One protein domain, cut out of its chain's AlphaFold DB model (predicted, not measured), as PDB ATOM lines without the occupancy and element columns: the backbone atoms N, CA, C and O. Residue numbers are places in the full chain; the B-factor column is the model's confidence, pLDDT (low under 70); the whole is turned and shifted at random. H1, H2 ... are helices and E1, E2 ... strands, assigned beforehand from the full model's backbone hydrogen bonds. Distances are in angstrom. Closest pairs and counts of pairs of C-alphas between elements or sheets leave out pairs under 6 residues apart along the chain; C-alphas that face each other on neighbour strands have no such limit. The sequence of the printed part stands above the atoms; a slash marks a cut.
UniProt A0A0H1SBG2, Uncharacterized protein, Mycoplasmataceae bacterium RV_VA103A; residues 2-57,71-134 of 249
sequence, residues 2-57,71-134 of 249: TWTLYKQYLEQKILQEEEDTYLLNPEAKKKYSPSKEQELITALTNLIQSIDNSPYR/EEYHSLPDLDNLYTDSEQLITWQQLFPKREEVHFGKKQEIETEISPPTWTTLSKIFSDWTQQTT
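This is residues 2 to 57 and 71 to 134 of the 249 residues of an uncharacterized protein of Mycoplasmataceae bacterium RV_VA103A (UniProt A0A0H1SBG2). Three longer helices make the core: H1 and H3 run opposite ways, not far from side by side, and H5 crosses them both. The small hairpin E1 E2 and the short helix H2 lie toward one end of this core; short H4 packs on H5, and two long stretches without a named element, residues 71 to 91 and 96 to 115, lie before and after H4. The printed part has 120 residues, with five named helices and two named strands in the order H1 E1 E2 H2 H3 H4 H5; the two strands form an antiparallel sheet, order E1 - E2, and the class is mostly helix. The whole is compact, with a radius of gyration of the C-alphas of 13.9 A and spans of 41 by 33 by 27 A.

E1, residues 15 to 18, and E2, residues 21 to 24, form an antiparallel hairpin at 140 degrees; N 16 and O 23 are 2.8 A apart and N 21 and O 18 are 2.9 A apart, within hydrogen-bond range. The closest C-alphas of E2 and H3, residues 37 to 52, are those of Leu 23 and Ile 41, 6.6 A apart. H3 touches H1, residues 2 to 14, with its residues 44 to 51 alone, closest at the C-alphas of Ile 48 and Lys 7, 6.0 A; they run opposite ways at a shallow tilt of 34 degrees, only just short of steep. The hub is H5, residues 116 to 133, which touches four helices. It touches H3 at a steep tilt of 52 degrees, the same way, with the C-alphas of Thr 118 and Leu 40 closest at 5.6 A. H1 and H5 only just touch, with 3 pairs of C-alphas within 8 A, closest at Tyr 6 and Trp 129, 7.1 A; at 71 degrees they are only just about perpendicular. H2, residues 26 to 32, touches H1 at a steep tilt of 63 degrees, closest at the C-alphas of Ala 28 and Ile 14, 5.3 A. H4, residues 92 to 95, touches H5, closest at the C-alphas of Trp 92 and Ser 123, 5.2 A, and is apart from H1. In H1, H2, H3 and H5 every O i to N i+4 pair is within hydrogen-bond range; H4 is too short for such a pair.

H1 begins at C-alpha 2 (202.632, 292.998, 222.207) and is 16.9 A long. E1 is 9.5 A and E2 10.4 A long, H2 10.2 A, H3 22.6 A and H4 5.2 A. H5, 25.7 A long, ends at C-alpha 133 (197.245, 292.106, 230.175).

The C-alphas of Glu 19 and Ser 86, the two farthest apart, are 44.2 A apart. Residues 58 to 70 are not printed, and C-alphas 57 and 71 are 14.6 A apart across the cut. The link from H4 to H5 is long, 20 residues. Mean pLDDT of the printed part is 82.6; 17 residues are under 70, among them 55 to 57, 71 to 75 and 108 to 112.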
ATOM      1  N   THR A   2     202.889 292.426 220.875       80.31
ATOM      2  CA  THR A   2     202.632 292.998 222.207       80.31
ATOM      3  C   THR A   2     202.786 294.525 222.276       80.31
ATOM      4  O   THR A   2     201.992 295.190 222.938       80.31
ATOM      5  N   TRP A   3     203.712 295.114 221.508       85.38
ATOM      6  CA  TRP A   3     203.800 296.576 221.351       85.38
ATOM      7  C   TRP A   3     202.539 297.195 220.741       85.38
ATOM      8  O   TRP A   3     202.150 298.293 221.124       85.38
ATOM      9  N   THR A   4     201.857 296.486 219.838       84.50
ATOM     10  CA  THR A   4     200.589 296.948 219.256       84.50
ATOM     11  C   THR A   4     199.484 297.007 220.308       84.50
ATOM     12  O   THR A   4     198.732 297.976 220.349       84.50
ATOM     13  N   LEU A   5     199.420 296.013 221.199       85.31
ATOM     14  CA  LEU A   5     198.484 296.012 222.326       85.31
ATOM     15  C   LEU A   5     198.803 297.133 223.321       85.31
ATOM     16  O   LEU A   5     197.893 297.776 223.840       85.31
ATOM     17  N   TYR A   6     200.090 297.399 223.569       89.50
ATOM     18  CA  TYR A   6     200.482 298.521 224.418       89.50
ATOM     19  C   TYR A   6     200.110 299.862 223.791       89.50
ATOM     20  O   TYR A   6     199.526 300.703 224.467       89.50
ATOM     21  N   LYS A   7     200.357 300.040 222.488       90.56
ATOM     22  CA  LYS A   7     199.922 301.222 221.737       90.56
ATOM     23  C   LYS A   7     198.415 301.454 221.897       90.56
ATOM     24  O   LYS A   7     198.015 302.540 222.299       90.56
ATOM     25  N   GLN A   8     197.594 300.429 221.659       89.00
ATOM     26  CA  GLN A   8     196.138 300.532 221.817       89.00
ATOM     27  C   GLN A   8     195.742 300.945 223.238       89.00
ATOM     28  O   GLN A   8     194.858 301.778 223.419       89.00
ATOM     29  N   TYR A   9     196.415 300.403 224.257       91.12
ATOM     30  CA  TYR A   9     196.205 300.826 225.639       91.12
ATOM     31  C   TYR A   9     196.543 302.309 225.849       91.12
ATOM     32  O   TYR A   9     195.768 303.020 226.491       91.12
ATOM     33  N   LEU A  10     197.663 302.791 225.299       93.69
ATOM     34  CA  LEU A  10     198.043 304.202 225.384       93.69
ATOM     35  C   LEU A  10     196.980 305.099 224.738       93.69
ATOM     36  O   LEU A  10     196.512 306.027 225.391       93.69
ATOM     37  N   GLU A  11     196.543 304.787 223.521       91.56
ATOM     38  CA  GLU A  11     195.556 305.581 222.772       91.56
ATOM     39  C   GLU A  11     194.150 305.555 223.391       91.56
ATOM     40  O   GLU A  11     193.398 306.511 223.256       91.56
ATOM     41  N   GLN A  12     193.771 304.473 224.081       89.69
ATOM     42  CA  GLN A  12     192.430 304.341 224.663       89.69
ATOM     43  C   GLN A  12     192.335 304.818 226.115       89.69
ATOM     44  O   GLN A  12     191.256 305.200 226.572       89.69
ATOM     45  N   LYS A  13     193.423 304.701 226.888       91.06
ATOM     46  CA  LYS A  13     193.400 304.888 228.350       91.06
ATOM     47  C   LYS A  13     194.295 306.012 228.843       91.06
ATOM     48  O   LYS A  13     194.073 306.485 229.957       91.06
ATOM     49  N   ILE A  14     195.313 306.402 228.081       94.44
ATOM     50  CA  ILE A  14     196.340 307.345 228.541       94.44
ATOM     51  C   ILE A  14     196.249 308.662 227.789       94.44
ATOM     52  O   ILE A  14     196.193 309.712 228.427       94.44
ATOM     53  N   LEU A  15     196.222 308.598 226.464       92.75
ATOM     54  CA  LEU A  15     196.110 309.743 225.583       92.75
ATOM     55  C   LEU A  15     194.678 309.889 225.071       92.75
ATOM     56  O   LEU A  15     193.903 308.937 225.047       92.75
ATOM     57  N   GLN A  16     194.342 311.109 224.685       88.31
ATOM     58  CA  GLN A  16     193.150 311.465 223.944       88.31
ATOM     59  C   GLN A  16     193.607 312.292 222.744       88.31
ATOM     60  O   GLN A  16     194.374 313.240 222.908       88.31
ATOM     61  N   GLU A  17     193.171 311.903 221.553       82.12
ATOM     62  CA  GLU A  17     193.425 312.651 220.323       82.12
ATOM     63  C   GLU A  17     192.532 313.899 220.290       82.12
ATOM     64  O   GLU A  17     191.327 313.820 220.558       82.12
ATOM     65  N   GLU A  18     193.128 315.055 220.006       79.62
ATOM     66  CA  GLU A  18     192.435 316.332 219.856       79.62
ATOM     67  C   GLU A  18     193.018 317.095 218.662       79.62
ATOM     68  O   GLU A  18     194.164 317.553 218.692       79.62
ATOM     69  N   GLU A  19     192.202 317.206 217.610       78.06
ATOM     70  CA  GLU A  19     192.548 317.782 216.304       78.06
ATOM     71  C   GLU A  19     193.794 317.121 215.693       78.06
ATOM     72  O   GLU A  19     193.672 316.049 215.109       78.06
ATOM     73  N   ASP A  20     194.967 317.726 215.883       67.06
ATOM     74  CA  ASP A  20     196.268 317.278 215.363       67.06
ATOM     75  C   ASP A  20     197.282 316.984 216.490       67.06
ATOM     76  O   ASP A  20     198.493 316.898 216.267       67.06
ATOM     77  N   THR A  21     196.812 316.885 217.737       75.06
ATOM     78  CA  THR A  21     197.662 316.719 218.923       75.06
ATOM     79  C   THR A  21     197.115 315.669 219.886       75.06
ATOM     80  O   THR A  21     195.963 315.248 219.806       75.06
ATOM     81  N   TYR A  22     197.958 315.235 220.824       84.56
ATOM     82  CA  TYR A  22     197.541 314.373 221.926       84.56
ATOM     83  C   TYR A  22     197.495 315.159 223.230       84.56
ATOM     84  O   TYR A  22     198.418 315.908 223.549       84.56
ATOM     85  N   LEU A  23     196.466 314.904 224.033       90.25
ATOM     86  CA  LEU A  23     196.399 315.301 225.435       90.25
ATOM     87  C   LEU A  23     196.378 314.076 226.348       90.25
ATOM     88  O   LEU A  23     196.013 312.978 225.935       90.25
ATOM     89  N   LEU A  24     196.728 314.258 227.626       91.19
ATOM     90  CA  LEU A  24     196.481 313.226 228.632       91.19
ATOM     91  C   LEU A  24     194.989 313.133 228.949       91.19
ATOM     92  O   LEU A  24     194.350 314.122 229.314       91.19
ATOM     93  N   ASN A  25     194.470 311.909 228.938       92.56
ATOM     94  CA  ASN A  25     193.128 311.611 229.409       92.56
ATOM     95  C   ASN A  25     192.961 312.096 230.874       92.56
ATOM     96  O   ASN A  25     193.835 311.827 231.712       92.56
ATOM     97  N   PRO A  26     191.847 312.766 231.236       90.19
ATOM     98  CA  PRO A  26     191.605 313.246 232.599       90.19
ATOM     99  C   PRO A  26     191.736 312.173 233.692       90.19
ATOM    100  O   PRO A  26     192.187 312.471 234.803       90.19
ATOM    101  N   GLU A  27     191.361 310.923 233.406       89.44
ATOM    102  CA  GLU A  27     191.520 309.804 234.340       89.44
ATOM    103  C   GLU A  27     192.992 309.419 234.517       89.44
ATOM    104  O   GLU A  27     193.459 309.242 235.648       89.44
ATOM    105  N   ALA A  28     193.750 309.368 233.419       90.56
ATOM    106  CA  ALA A  28     195.186 309.110 233.445       90.56
ATOM    107  C   ALA A  28     195.927 310.212 234.211       90.56
ATOM    108  O   ALA A  28     196.758 309.921 235.074       90.56
ATOM    109  N   LYS A  29     195.562 311.477 233.982       91.38
ATOM    110  CA  LYS A  29     196.136 312.626 234.687       91.38
ATOM    111  C   LYS A  29     195.978 312.505 236.203       91.38
ATOM    112  O   LYS A  29     196.945 312.703 236.936       91.38
ATOM    113  N   LYS A  30     194.798 312.096 236.683       91.25
ATOM    114  CA  LYS A  30     194.559 311.832 238.114       91.25
ATOM    115  C   LYS A  30     195.381 310.644 238.621       91.25
ATOM    116  O   LYS A  30     196.027 310.741 239.661       91.25
ATOM    117  N   LYS A  31     195.381 309.530 237.884       91.12
ATOM    118  CA  LYS A  31     196.018 308.269 238.297       91.12
ATOM    119  C   LYS A  31     197.546 308.361 238.386       91.12
ATOM    120  O   LYS A  31     198.162 307.785 239.290       91.12
ATOM    121  N   TYR A  32     198.161 309.055 237.435       91.06
ATOM    122  CA  TYR A  32     199.615 309.140 237.320       91.06
ATOM    123  C   TYR A  32     200.193 310.426 237.909       91.06
ATOM    124  O   TYR A  32     201.382 310.432 238.211       91.06
ATOM    125  N   SER A  33     199.367 311.459 238.138       89.31
ATOM    126  CA  SER A  33     199.767 312.739 238.744       89.31
ATOM    127  C   SER A  33     201.086 313.282 238.158       89.31
ATOM    128  O   SER A  33     202.057 313.464 238.895       89.31
ATOM    129  N   PRO A  34     201.168 313.469 236.826       88.25
ATOM    130  CA  PRO A  34     202.425 313.780 236.159       88.25
ATOM    131  C   PRO A  34     202.956 315.149 236.592       88.25
ATOM    132  O   PRO A  34     202.257 316.155 236.509       88.25
ATOM    133  N   SER A  35     204.223 315.204 237.004       89.31
ATOM    134  CA  SER A  35     204.893 316.466 237.348       89.31
ATOM    135  C   SER A  35     205.335 317.266 236.118       89.31
ATOM    136  O   SER A  35     205.563 318.467 236.216       89.31
ATOM    137  N   LYS A  36     205.491 316.598 234.968       90.81
ATOM    138  CA  LYS A  36     205.893 317.180 233.680       90.81
ATOM    139  C   LYS A  36     205.000 316.655 232.558       90.81
ATOM    140  O   LYS A  36     205.393 315.827 231.748       90.81
ATOM    141  N   GLU A  37     203.759 317.125 232.553       91.25
ATOM    142  CA  GLU A  37     202.709 316.654 231.644       91.25
ATOM    143  C   GLU A  37     203.068 316.789 230.158       91.25
ATOM    144  O   GLU A  37     202.945 315.812 229.431       91.25
ATOM    145  N   GLN A  38     203.568 317.948 229.724       90.94
ATOM    146  CA  GLN A  38     203.947 318.171 228.322       90.94
ATOM    147  C   GLN A  38     205.069 317.224 227.867       90.94
ATOM    148  O   GLN A  38     204.938 316.574 226.839       90.94
ATOM    149  N   GLU A  39     206.128 317.066 228.670       92.00
ATOM    150  CA  GLU A  39     207.223 316.131 228.360       92.00
ATOM    151  C   GLU A  39     206.720 314.682 228.280       92.00
ATOM    152  O   GLU A  39     207.126 313.931 227.396       92.00
ATOM    153  N   LEU A  40     205.808 314.288 229.177       93.31
ATOM    154  CA  LEU A  40     205.195 312.962 229.152       93.31
ATOM    155  C   LEU A  40     204.355 312.741 227.891       93.31
ATOM    156  O   LEU A  40     204.455 311.674 227.290       93.31
ATOM    157  N   ILE A  41     203.550 313.728 227.489       92.81
ATOM    158  CA  ILE A  41     202.759 313.669 226.255       92.81
ATOM    159  C   ILE A  41     203.692 313.499 225.058       92.81
ATOM    160  O   ILE A  41     203.509 312.561 224.290       92.81
ATOM    161  N   THR A  42     204.731 314.328 224.932       90.06
ATOM    162  CA  THR A  42     205.710 314.216 223.841       90.06
ATOM    163  C   THR A  42     206.372 312.838 223.817       90.06
ATOM    164  O   THR A  42     206.408 312.193 222.771       90.06
ATOM    165  N   ALA A  43     206.835 312.335 224.966       91.00
ATOM    166  CA  ALA A  43     207.477 311.026 225.044       91.00
ATOM    167  C   ALA A  43     206.530 309.877 224.648       91.00
ATOM    168  O   ALA A  43     206.942 308.956 223.944       91.00
ATOM    169  N   LEU A  44     205.262 309.924 225.074       92.69
ATOM    170  CA  LEU A  44     204.255 308.919 224.727       92.69
ATOM    171  C   LEU A  44     203.861 308.982 223.247       92.69
ATOM    172  O   LEU A  44     203.769 307.938 222.604       92.69
ATOM    173  N   THR A  45     203.676 310.182 222.700       90.25
ATOM    174  CA  THR A  45     203.391 310.390 221.274       90.25
ATOM    175  C   THR A  45     204.519 309.835 220.415       90.25
ATOM    176  O   THR A  45     204.279 309.048 219.499       90.25
ATOM    177  N   ASN A  46     205.767 310.163 220.747       88.19
ATOM    178  CA  ASN A  46     206.898 309.674 219.973       88.19
ATOM    179  C   ASN A  46     207.105 308.159 220.130       88.19
ATOM    180  O   ASN A  46     207.564 307.491 219.201       88.19
ATOM    181  N   LEU A  47     206.758 307.590 221.290       89.06
ATOM    182  CA  LEU A  47     206.747 306.142 221.483       89.06
ATOM    183  C   LEU A  47     205.713 305.479 220.567       89.06
ATOM    184  O   LEU A  47     206.045 304.499 219.906       89.06
ATOM    185  N   ILE A  48     204.497 306.024 220.472       89.00
ATOM    186  CA  ILE A  48     203.465 305.531 219.545       89.00
ATOM    187  C   ILE A  48     203.972 305.573 218.102       89.00
ATOM    188  O   ILE A  48     203.899 304.562 217.405       89.00
ATOM    189  N   GLN A  49     204.569 306.692 217.686       85.94
ATOM    190  CA  GLN A  49     205.167 306.815 216.354       85.94
ATOM    191  C   GLN A  49     206.289 305.794 216.127       85.94
ATOM    192  O   GLN A  49     206.380 305.211 215.049       85.94
ATOM    193  N   SER A  50     207.123 305.531 217.136       84.62
ATOM    194  CA  SER A  50     208.172 304.502 217.056       84.62
ATOM    195  C   SER A  50     207.580 303.100 216.910       84.62
ATOM    196  O   SER A  50     208.120 302.282 216.176       84.62
ATOM    197  N   ILE A  51     206.456 302.813 217.580       85.38
ATOM    198  CA  ILE A  51     205.736 301.538 217.443       85.38
ATOM    199  C   ILE A  51     205.142 301.403 216.036       85.38
ATOM    200  O   ILE A  51     205.214 300.326 215.446       85.38
ATOM    201  N   ASP A  52     204.557 302.473 215.489       83.50
ATOM    202  CA  ASP A  52     203.931 302.453 214.164       83.50
ATOM    203  C   ASP A  52     204.919 302.231 213.023       83.50
ATOM    204  O   ASP A  52     204.575 301.535 212.063       83.50
ATOM    205  N   ASN A  53     206.119 302.795 213.162       77.38
ATOM    206  CA  ASN A  53     207.200 302.729 212.182       77.38
ATOM    207  C   ASN A  53     208.248 301.655 212.528       77.38
ATOM    208  O   ASN A  53     209.297 301.589 211.897       77.38
ATOM    209  N   SER A  54     207.989 300.815 213.537       70.75
ATOM    210  CA  SER A  54     208.904 299.735 213.903       70.75
ATOM    211  C   SER A  54     208.939 298.665 212.800       70.75
ATOM    212  O   SER A  54     207.876 298.173 212.401       70.75
ATOM    213  N   PRO A  55     210.131 298.220 212.353       55.28
ATOM    214  CA  PRO A  55     210.275 297.246 211.264       55.28
ATOM    215  C   PRO A  55     209.677 295.865 211.596       55.28
ATOM    216  O   PRO A  55     209.385 295.073 210.703       55.28
ATOM    217  N   TYR A  56     209.409 295.578 212.873       54.50
ATOM    218  CA  TYR A  56     208.826 294.314 213.346       54.50
ATOM    219  C   TYR A  56     207.299 294.218 213.164       54.50
ATOM    220  O   TYR A  56     206.662 293.282 213.651       54.50
ATOM    221  N   ARG A  57     206.676 295.181 212.467       47.69
ATOM    222  CA  ARG A  57     205.226 295.178 212.213       47.69
ATOM    223  C   ARG A  57     204.779 294.137 211.185       47.69
ATOM    224  O   ARG A  57     203.587 293.843 211.120       47.69
ATOM    225  N   GLU A  71     216.042 302.882 209.297       57.25
ATOM    226  CA  GLU A  71     217.143 303.364 210.133       57.25
ATOM    227  C   GLU A  71     216.859 304.727 210.780       57.25
ATOM    228  O   GLU A  71     217.657 305.170 211.607       57.25
ATOM    229  N   GLU A  72     215.753 305.404 210.458       63.34
ATOM    230  CA  GLU A  72     215.473 306.764 210.940       63.34
ATOM    231  C   GLU A  72     214.871 306.791 212.358       63.34
ATOM    232  O   GLU A  72     214.976 307.802 213.050       63.34
ATOM    233  N   TYR A  73     214.304 305.681 212.837       66.62
ATOM    234  CA  TYR A  73     213.663 305.572 214.155       66.62
ATOM    235  C   TYR A  73     214.479 304.715 215.132       66.62
ATOM    236  O   TYR A  73     215.266 303.849 214.741       66.62
ATOM    237  N   HIS A  74     214.302 304.941 216.436       67.12
ATOM    238  CA  HIS A  74     214.886 304.061 217.450       67.12
ATOM    239  C   HIS A  74     214.203 302.688 217.419       67.12
ATOM    240  O   HIS A  74     212.995 302.579 217.638       67.12
ATOM    241  N   SER A  75     214.979 301.631 217.153       64.50
ATOM    242  CA  SER A  75     214.473 300.259 217.168       64.50
ATOM    243  C   SER A  75     213.992 299.905 218.574       64.50
ATOM    244  O   SER A  75     214.780 299.859 219.519       64.50
ATOM    245  N   LEU A  76     212.692 299.655 218.714       78.31
ATOM    246  CA  LEU A  76     212.134 299.118 219.951       78.31
ATOM    247  C   LEU A  76     212.631 297.678 220.151       78.31
ATOM    248  O   LEU A  76     212.760 296.947 219.163       78.31
ATOM    249  N   PRO A  77     212.899 297.249 221.398       80.06
ATOM    250  CA  PRO A  77     213.245 295.860 221.670       80.06
ATOM    251  C   PRO A  77     212.093 294.945 221.249       80.06
ATOM    252  O   PRO A  77     210.920 295.320 221.370       80.06
ATOM    253  N   ASP A  78     212.420 293.746 220.770       73.19
ATOM    254  CA  ASP A  78     211.397 292.776 220.396       73.19
ATOM    255  C   ASP A  78     210.613 292.309 221.633       73.19
ATOM    256  O   ASP A  78     211.176 292.087 222.708       73.19
ATOM    257  N   LEU A  79     209.292 292.209 221.487       74.25
ATOM    258  CA  LEU A  79     208.359 291.909 222.570       74.25
ATOM    259  C   LEU A  79     207.373 290.836 222.111       74.25
ATOM    260  O   LEU A  79     206.170 291.078 221.963       74.25
ATOM    261  N   ASP A  80     207.899 289.638 221.887       66.75
ATOM    262  CA  ASP A  80     207.112 288.454 221.536       66.75
ATOM    263  C   ASP A  80     206.450 287.794 222.756       66.75
ATOM    264  O   ASP A  80     205.434 287.111 222.624       66.75
ATOM    265  N   ASN A  81     206.952 288.065 223.963       69.31
ATOM    266  CA  ASN A  81     206.371 287.617 225.224       69.31
ATOM    267  C   ASN A  81     206.587 288.683 226.310       69.31
ATOM    268  O   ASN A  81     207.629 289.327 226.351       69.31
ATOM    269  N   LEU A  82     205.620 288.859 227.214       80.00
ATOM    270  CA  LEU A  82     205.759 289.743 228.383       80.00
ATOM    271  C   LEU A  82     206.579 289.117 229.518       80.00
ATOM    272  O   LEU A  82     206.703 289.713 230.586       80.00
ATOM    273  N   TYR A  83     207.111 287.916 229.304       78.38
ATOM    274  CA  TYR A  83     207.862 287.154 230.286       78.38
ATOM    275  C   TYR A  83     209.281 286.897 229.792       78.38
ATOM    276  O   TYR A  83     209.487 286.611 228.614       78.38
ATOM    277  N   THR A  84     210.238 286.968 230.712       73.62
ATOM    278  CA  THR A  84     211.601 286.485 230.505       73.62
ATOM    279  C   THR A  84     211.621 284.959 230.400       73.62
ATOM    280  O   THR A  84     210.667 284.280 230.790       73.62
ATOM    281  N   ASP A  85     212.757 284.407 229.977       73.50
ATOM    282  CA  ASP A  85     213.001 282.957 229.976       73.50
ATOM    283  C   ASP A  85     212.888 282.330 231.377       73.50
ATOM    284  O   ASP A  85     212.599 281.147 231.520       73.50
ATOM    285  N   SER A  86     213.078 283.134 232.427       72.12
ATOM    286  CA  SER A  86     212.903 282.739 233.829       72.12
ATOM    287  C   SER A  86     211.471 282.948 234.347       72.12
ATOM    288  O   SER A  86     211.277 283.065 235.555       72.12
ATOM    289  N   GLU A  87     210.492 283.092 233.449       68.56
ATOM    290  CA  GLU A  87     209.070 283.319 233.742       68.56
ATOM    291  C   GLU A  87     208.771 284.565 234.597       68.56
ATOM    292  O   GLU A  87     207.718 284.669 235.230       68.56
ATOM    293  N   GLN A  88     209.670 285.549 234.603       71.94
ATOM    294  CA  GLN A  88     209.442 286.818 235.293       71.94
ATOM    295  C   GLN A  88     208.836 287.835 234.334       71.94
ATOM    296  O   GLN A  88     209.197 287.881 233.163       71.94
ATOM    297  N   LEU A  89     207.920 288.665 234.831       81.62
ATOM    298  CA  LEU A  89     207.353 289.747 234.033       81.62
ATOM    299  C   LEU A  89     208.465 290.720 233.622       81.62
ATOM    300  O   LEU A  89     209.219 291.193 234.474       81.62
ATOM    301  N   ILE A  90     208.534 291.041 232.333       84.00
ATOM    302  CA  ILE A  90     209.471 292.032 231.818       84.00
ATOM    303  C   ILE A  90     209.058 293.414 232.333       84.00
ATOM    304  O   ILE A  90     207.916 293.848 232.185       84.00
ATOM    305  N   THR A  91     210.005 294.116 232.941       86.69
ATOM    306  CA  THR A  91     209.837 295.474 233.461       86.69
ATOM    307  C   THR A  91     210.298 296.518 232.452       86.69
ATOM    308  O   THR A  91     211.114 296.248 231.569       86.69
ATOM    309  N   TRP A  92     209.828 297.755 232.621       90.69
ATOM    310  CA  TRP A  92     210.265 298.878 231.789       90.69
ATOM    311  C   TRP A  92     211.782 299.092 231.854       90.69
ATOM    312  O   TRP A  92     212.423 299.332 230.837       90.69
ATOM    313  N   GLN A  93     212.376 298.939 233.041       88.62
ATOM    314  CA  GLN A  93     213.822 299.036 233.236       88.62
ATOM    315  C   GLN A  93     214.588 297.926 232.504       88.62
ATOM    316  O   GLN A  93     215.703 298.159 232.059       88.62
ATOM    317  N   GLN A  94     214.014 296.725 232.368       87.25
ATOM    318  CA  GLN A  94     214.650 295.628 231.631       87.25
ATOM    319  C   GLN A  94     214.600 295.838 230.117       87.25
ATOM    320  O   GLN A  94     215.564 295.499 229.438       87.25
ATOM    321  N   LEU A  95     213.515 296.419 229.595       86.31
ATOM    322  CA  LEU A  95     213.431 296.808 228.180       86.31
ATOM    323  C   LEU A  95     214.437 297.905 227.833       86.31
ATOM    324  O   LEU A  95     214.950 297.962 226.719       86.31
ATOM    325  N   PHE A  96     214.722 298.764 228.808       87.00
ATOM    326  CA  PHE A  96     215.504 299.976 228.641       87.00
ATOM    327  C   PHE A  96     216.546 300.115 229.763       87.00
ATOM    328  O   PHE A  96     216.429 300.997 230.620       87.00
ATOM    329  N   PRO A  97     217.580 299.250 229.779       83.81
ATOM    330  CA  PRO A  97     218.542 299.182 230.882       83.81
ATOM    331  C   PRO A  97     219.413 300.436 230.991       83.81
ATOM    332  O   PRO A  97     219.905 300.764 232.069       83.81
ATOM    333  N   LYS A  98     219.595 301.149 229.878       84.50
ATOM    334  CA  LYS A  98     220.395 302.367 229.790       84.50
ATOM    335  C   LYS A  98     219.522 303.555 229.414       84.50
ATOM    336  O   LYS A  98     219.502 303.974 228.266       84.50
ATOM    337  N   ARG A  99     218.798 304.088 230.396       83.62
ATOM    338  CA  ARG A  99     217.840 305.187 230.209       83.62
ATOM    339  C   ARG A  99     218.385 306.365 229.393       83.62
ATOM    340  O   ARG A  99     217.660 306.879 228.555       83.62
ATOM    341  N   GLU A 100     219.632 306.759 229.626       79.19
ATOM    342  CA  GLU A 100     220.202 307.962 229.000       79.19
ATOM    343  C   GLU A 100     220.499 307.761 227.503       79.19
ATOM    344  O   GLU A 100     220.684 308.722 226.771       79.19
ATOM    345  N   GLU A 101     220.512 306.506 227.038       77.94
ATOM    346  CA  GLU A 101     220.641 306.141 225.623       77.94
ATOM    347  C   GLU A 101     219.261 305.905 224.966       77.94
ATOM    348  O   GLU A 101     219.185 305.532 223.794       77.94
ATOM    349  N   VAL A 102     218.155 306.068 225.712       79.44
ATOM    350  CA  VAL A 102     216.798 305.798 225.220       79.44
ATOM    351  C   VAL A 102     216.110 307.072 224.773       79.44
ATOM    352  O   VAL A 102     215.804 307.964 225.564       79.44
ATOM    353  N   HIS A 103     215.749 307.069 223.498       79.06
ATOM    354  CA  HIS A 103     214.966 308.110 222.860       79.06
ATOM    355  C   HIS A 103     213.811 307.452 222.098       79.06
ATOM    356  O   HIS A 103     213.960 306.367 221.532       79.06
ATOM    357  N   PHE A 104     212.645 308.095 222.102       84.50
ATOM    358  CA  PHE A 104     211.477 307.649 221.343       84.50
ATOM    359  C   PHE A 104     211.178 308.652 220.247       84.50
ATOM    360  O   PHE A 104     211.050 309.831 220.570       84.50
ATOM    361  N   GLY A 105     211.017 308.159 219.015       77.94
ATOM    362  CA  GLY A 105     210.717 308.868 217.766       77.94
ATOM    363  C   GLY A 105     211.902 308.840 216.787       77.94
ATOM    364  O   GLY A 105     212.712 307.907 216.816       77.94
ATOM    365  N   LYS A 106     211.989 309.832 215.895       77.19
ATOM    366  CA  LYS A 106     213.037 309.909 214.866       77.19
ATOM    367  C   LYS A 106     214.384 310.347 215.433       77.19
ATOM    368  O   LYS A 106     214.470 311.375 216.098       77.19
ATOM    369  N   LYS A 107     215.456 309.655 215.048       71.38
ATOM    370  CA  LYS A 107     216.843 309.906 215.481       71.38
ATOM    371  C   LYS A 107     217.311 311.354 215.290       71.38
ATOM    372  O   LYS A 107     218.187 311.797 216.019       71.38
ATOM    373  N   GLN A 108     216.765 312.073 214.308       66.19
ATOM    374  CA  GLN A 108     217.146 313.455 213.988       66.19
ATOM    375  C   GLN A 108     216.346 314.514 214.764       66.19
ATOM    376  O   GLN A 108     216.770 315.663 214.815       66.19
ATOM    377  N   GLU A 109     215.193 314.158 215.341       66.00
ATOM    378  CA  GLU A 109     214.243 315.122 215.919       66.00
ATOM    379  C   GLU A 109     214.272 315.152 217.458       66.00
ATOM    380  O   GLU A 109     213.693 316.051 218.068       66.00
ATOM    381  N   ILE A 110     214.941 314.195 218.110       63.84
ATOM    382  CA  ILE A 110     214.953 314.089 219.576       63.84
ATOM    383  C   ILE A 110     216.340 314.386 220.109       63.84
ATOM    384  O   ILE A 110     217.230 313.542 220.107       63.84
ATOM    385  N   GLU A 111     216.491 315.600 220.619       56.16
ATOM    386  CA  GLU A 111     217.746 316.084 221.197       56.16
ATOM    387  C   GLU A 111     217.765 316.005 222.731       56.16
ATOM    388  O   GLU A 111     218.796 316.250 223.354       56.16
ATOM    389  N   THR A 112     216.631 315.688 223.366       64.00
ATOM    390  CA  THR A 112     216.464 315.808 224.820       64.00
ATOM    391  C   THR A 112     216.234 314.470 225.515       64.00
ATOM    392  O   THR A 112     215.392 313.659 225.130       64.00
ATOM    393  N   GLU A 113     216.997 314.253 226.585       78.75
ATOM    394  CA  GLU A 113     216.835 313.119 227.493       78.75
ATOM    395  C   GLU A 113     215.488 313.194 228.226       78.75
ATOM    396  O   GLU A 113     215.096 314.243 228.746       78.75
ATOM    397  N   ILE A 114     214.800 312.056 228.338       86.69
ATOM    398  CA  ILE A 114     213.564 311.952 229.121       86.69
ATOM    399  C   ILE A 114     213.910 312.115 230.594       86.69
ATOM    400  O   ILE A 114     214.651 311.304 231.152       86.69
ATOM    401  N   SER A 115     213.335 313.110 231.266       90.81
ATOM    402  CA  SER A 115     213.678 313.390 232.659       90.81
ATOM    403  C   SER A 115     213.245 312.287 233.650       90.81
ATOM    404  O   SER A 115     212.319 311.519 233.369       90.81
ATOM    405  N   PRO A 116     213.870 312.193 234.848       91.12
ATOM    406  CA  PRO A 116     213.605 311.095 235.785       91.12
ATOM    407  C   PRO A 116     212.137 310.971 236.233       91.12
ATOM    408  O   PRO A 116     211.637 309.843 236.315       91.12
ATOM    409  N   PRO A 117     211.409 312.079 236.499       92.94
ATOM    410  CA  PRO A 117     209.987 312.004 236.817       92.94
ATOM    411  C   PRO A 117     209.162 311.408 235.674       92.94
ATOM    412  O   PRO A 117     208.364 310.502 235.903       92.94
ATOM    413  N   THR A 118     209.406 311.851 234.440       92.69
ATOM    414  CA  THR A 118     208.695 311.365 233.252       92.69
ATOM    415  C   THR A 118     208.993 309.891 233.000       92.69
ATOM    416  O   THR A 118     208.071 309.106 232.791       92.69
ATOM    417  N   TRP A 119     210.254 309.475 233.145       92.38
ATOM    418  CA  TRP A 119     210.642 308.067 233.067       92.38
ATOM    419  C   TRP A 119     209.924 307.192 234.099       92.38
ATOM    420  O   TRP A 119     209.437 306.106 233.784       92.38
ATOM    421  N   THR A 120     209.821 307.680 235.335       93.12
ATOM    422  CA  THR A 120     209.101 306.989 236.413       93.12
ATOM    423  C   THR A 120     207.627 306.820 236.055       93.12
ATOM    424  O   THR A 120     207.057 305.744 236.248       93.12
ATOM    425  N   THR A 121     207.006 307.852 235.482       94.81
ATOM    426  CA  THR A 121     205.618 307.776 235.024       94.81
ATOM    427  C   THR A 121     205.446 306.795 233.864       94.81
ATOM    428  O   THR A 121     204.535 305.973 233.925       94.81
ATOM    429  N   LEU A 122     206.334 306.800 232.864       94.06
ATOM    430  CA  LEU A 122     206.328 305.824 231.764       94.06
ATOM    431  C   LEU A 122     206.440 304.387 232.286       94.06
ATOM    432  O   LEU A 122     205.638 303.526 231.926       94.06
ATOM    433  N   SER A 123     207.372 304.148 233.214       93.06
ATOM    434  CA  SER A 123     207.540 302.847 233.864       93.06
ATOM    435  C   SER A 123     206.276 302.400 234.599       93.06
ATOM    436  O   SER A 123     205.932 301.219 234.550       93.06
ATOM    437  N   LYS A 124     205.571 303.324 235.264       94.38
ATOM    438  CA  LYS A 124     204.311 303.027 235.956       94.38
ATOM    439  C   LYS A 124     203.184 302.709 234.973       94.38
ATOM    440  O   LYS A 124     202.461 301.744 235.192       94.38
ATOM    441  N   ILE A 125     203.056 303.468 233.884       94.50
ATOM    442  CA  ILE A 125     202.057 303.222 232.830       94.50
ATOM    443  C   ILE A 125     202.261 301.829 232.218       94.50
ATOM    444  O   ILE A 125     201.309 301.055 232.120       94.50
ATOM    445  N   PHE A 126     203.504 301.479 231.879       92.31
ATOM    446  CA  PHE A 126     203.835 300.158 231.345       92.31
ATOM    447  C   PHE A 126     203.563 299.035 232.355       92.31
ATOM    448  O   PHE A 126     202.974 298.012 232.006       92.31
ATOM    449  N   SER A 127     203.937 299.223 233.625       89.56
ATOM    450  CA  SER A 127     203.638 298.259 234.694       89.56
ATOM    451  C   SER A 127     202.132 298.051 234.869       89.56
ATOM    452  O   SER A 127     201.675 296.926 235.039       89.56
ATOM    453  N   ASP A 128     201.339 299.117 234.826       89.38
ATOM    454  CA  ASP A 128     199.889 299.018 234.985       89.38
ATOM    455  C   ASP A 128     199.242 298.288 233.800       89.38
ATOM    456  O   ASP A 128     198.298 297.516 233.989       89.38
ATOM    457  N   TRP A 129     199.739 298.511 232.583       89.81
ATOM    458  CA  TRP A 129     199.290 297.791 231.393       89.81
ATOM    459  C   TRP A 129     199.685 296.311 231.417       89.81
ATOM    460  O   TRP A 129     198.837 295.447 231.190       89.81
ATOM    461  N   THR A 130     200.945 296.000 231.723       85.38
ATOM    462  CA  THR A 130     201.415 294.610 231.832       85.38
ATOM    463  C   THR A 130     200.655 293.862 232.919       85.38
ATOM    464  O   THR A 130     200.237 292.730 232.702       85.38
ATOM    465  N   GLN A 131     200.378 294.489 234.064       79.19
ATOM    466  CA  GLN A 131     199.543 293.885 235.103       79.19
ATOM    467  C   GLN A 131     198.125 293.582 234.624       79.19
ATOM    468  O   GLN A 131     197.605 292.535 234.988       79.19
ATOM    469  N   GLN A 132     197.508 294.453 233.821       76.06
ATOM    470  CA  GLN A 132     196.184 294.195 233.242       76.06
ATOM    471  C   GLN A 132     196.229 293.037 232.239       76.06
ATOM    472  O   GLN A 132     195.494 292.071 232.399       76.06
ATOM    473  N   THR A 133     197.139 293.094 231.267       75.19
ATOM    474  CA  THR A 133     197.245 292.106 230.175       75.19
ATOM    475  C   THR A 133     197.750 290.736 230.616       75.19
ATOM    476  O   THR A 133     197.533 289.738 229.936       75.19
ATOM    477  N   THR A 134     198.434 290.659 231.756       73.12
ATOM    478  CA  THR A 134     198.913 289.394 232.328       73.12
ATOM    479  C   THR A 134     198.099 288.930 233.528       73.12
ATOM    480  O   THR A 134     198.426 287.896 234.117       73.12
TER     481      THR A 134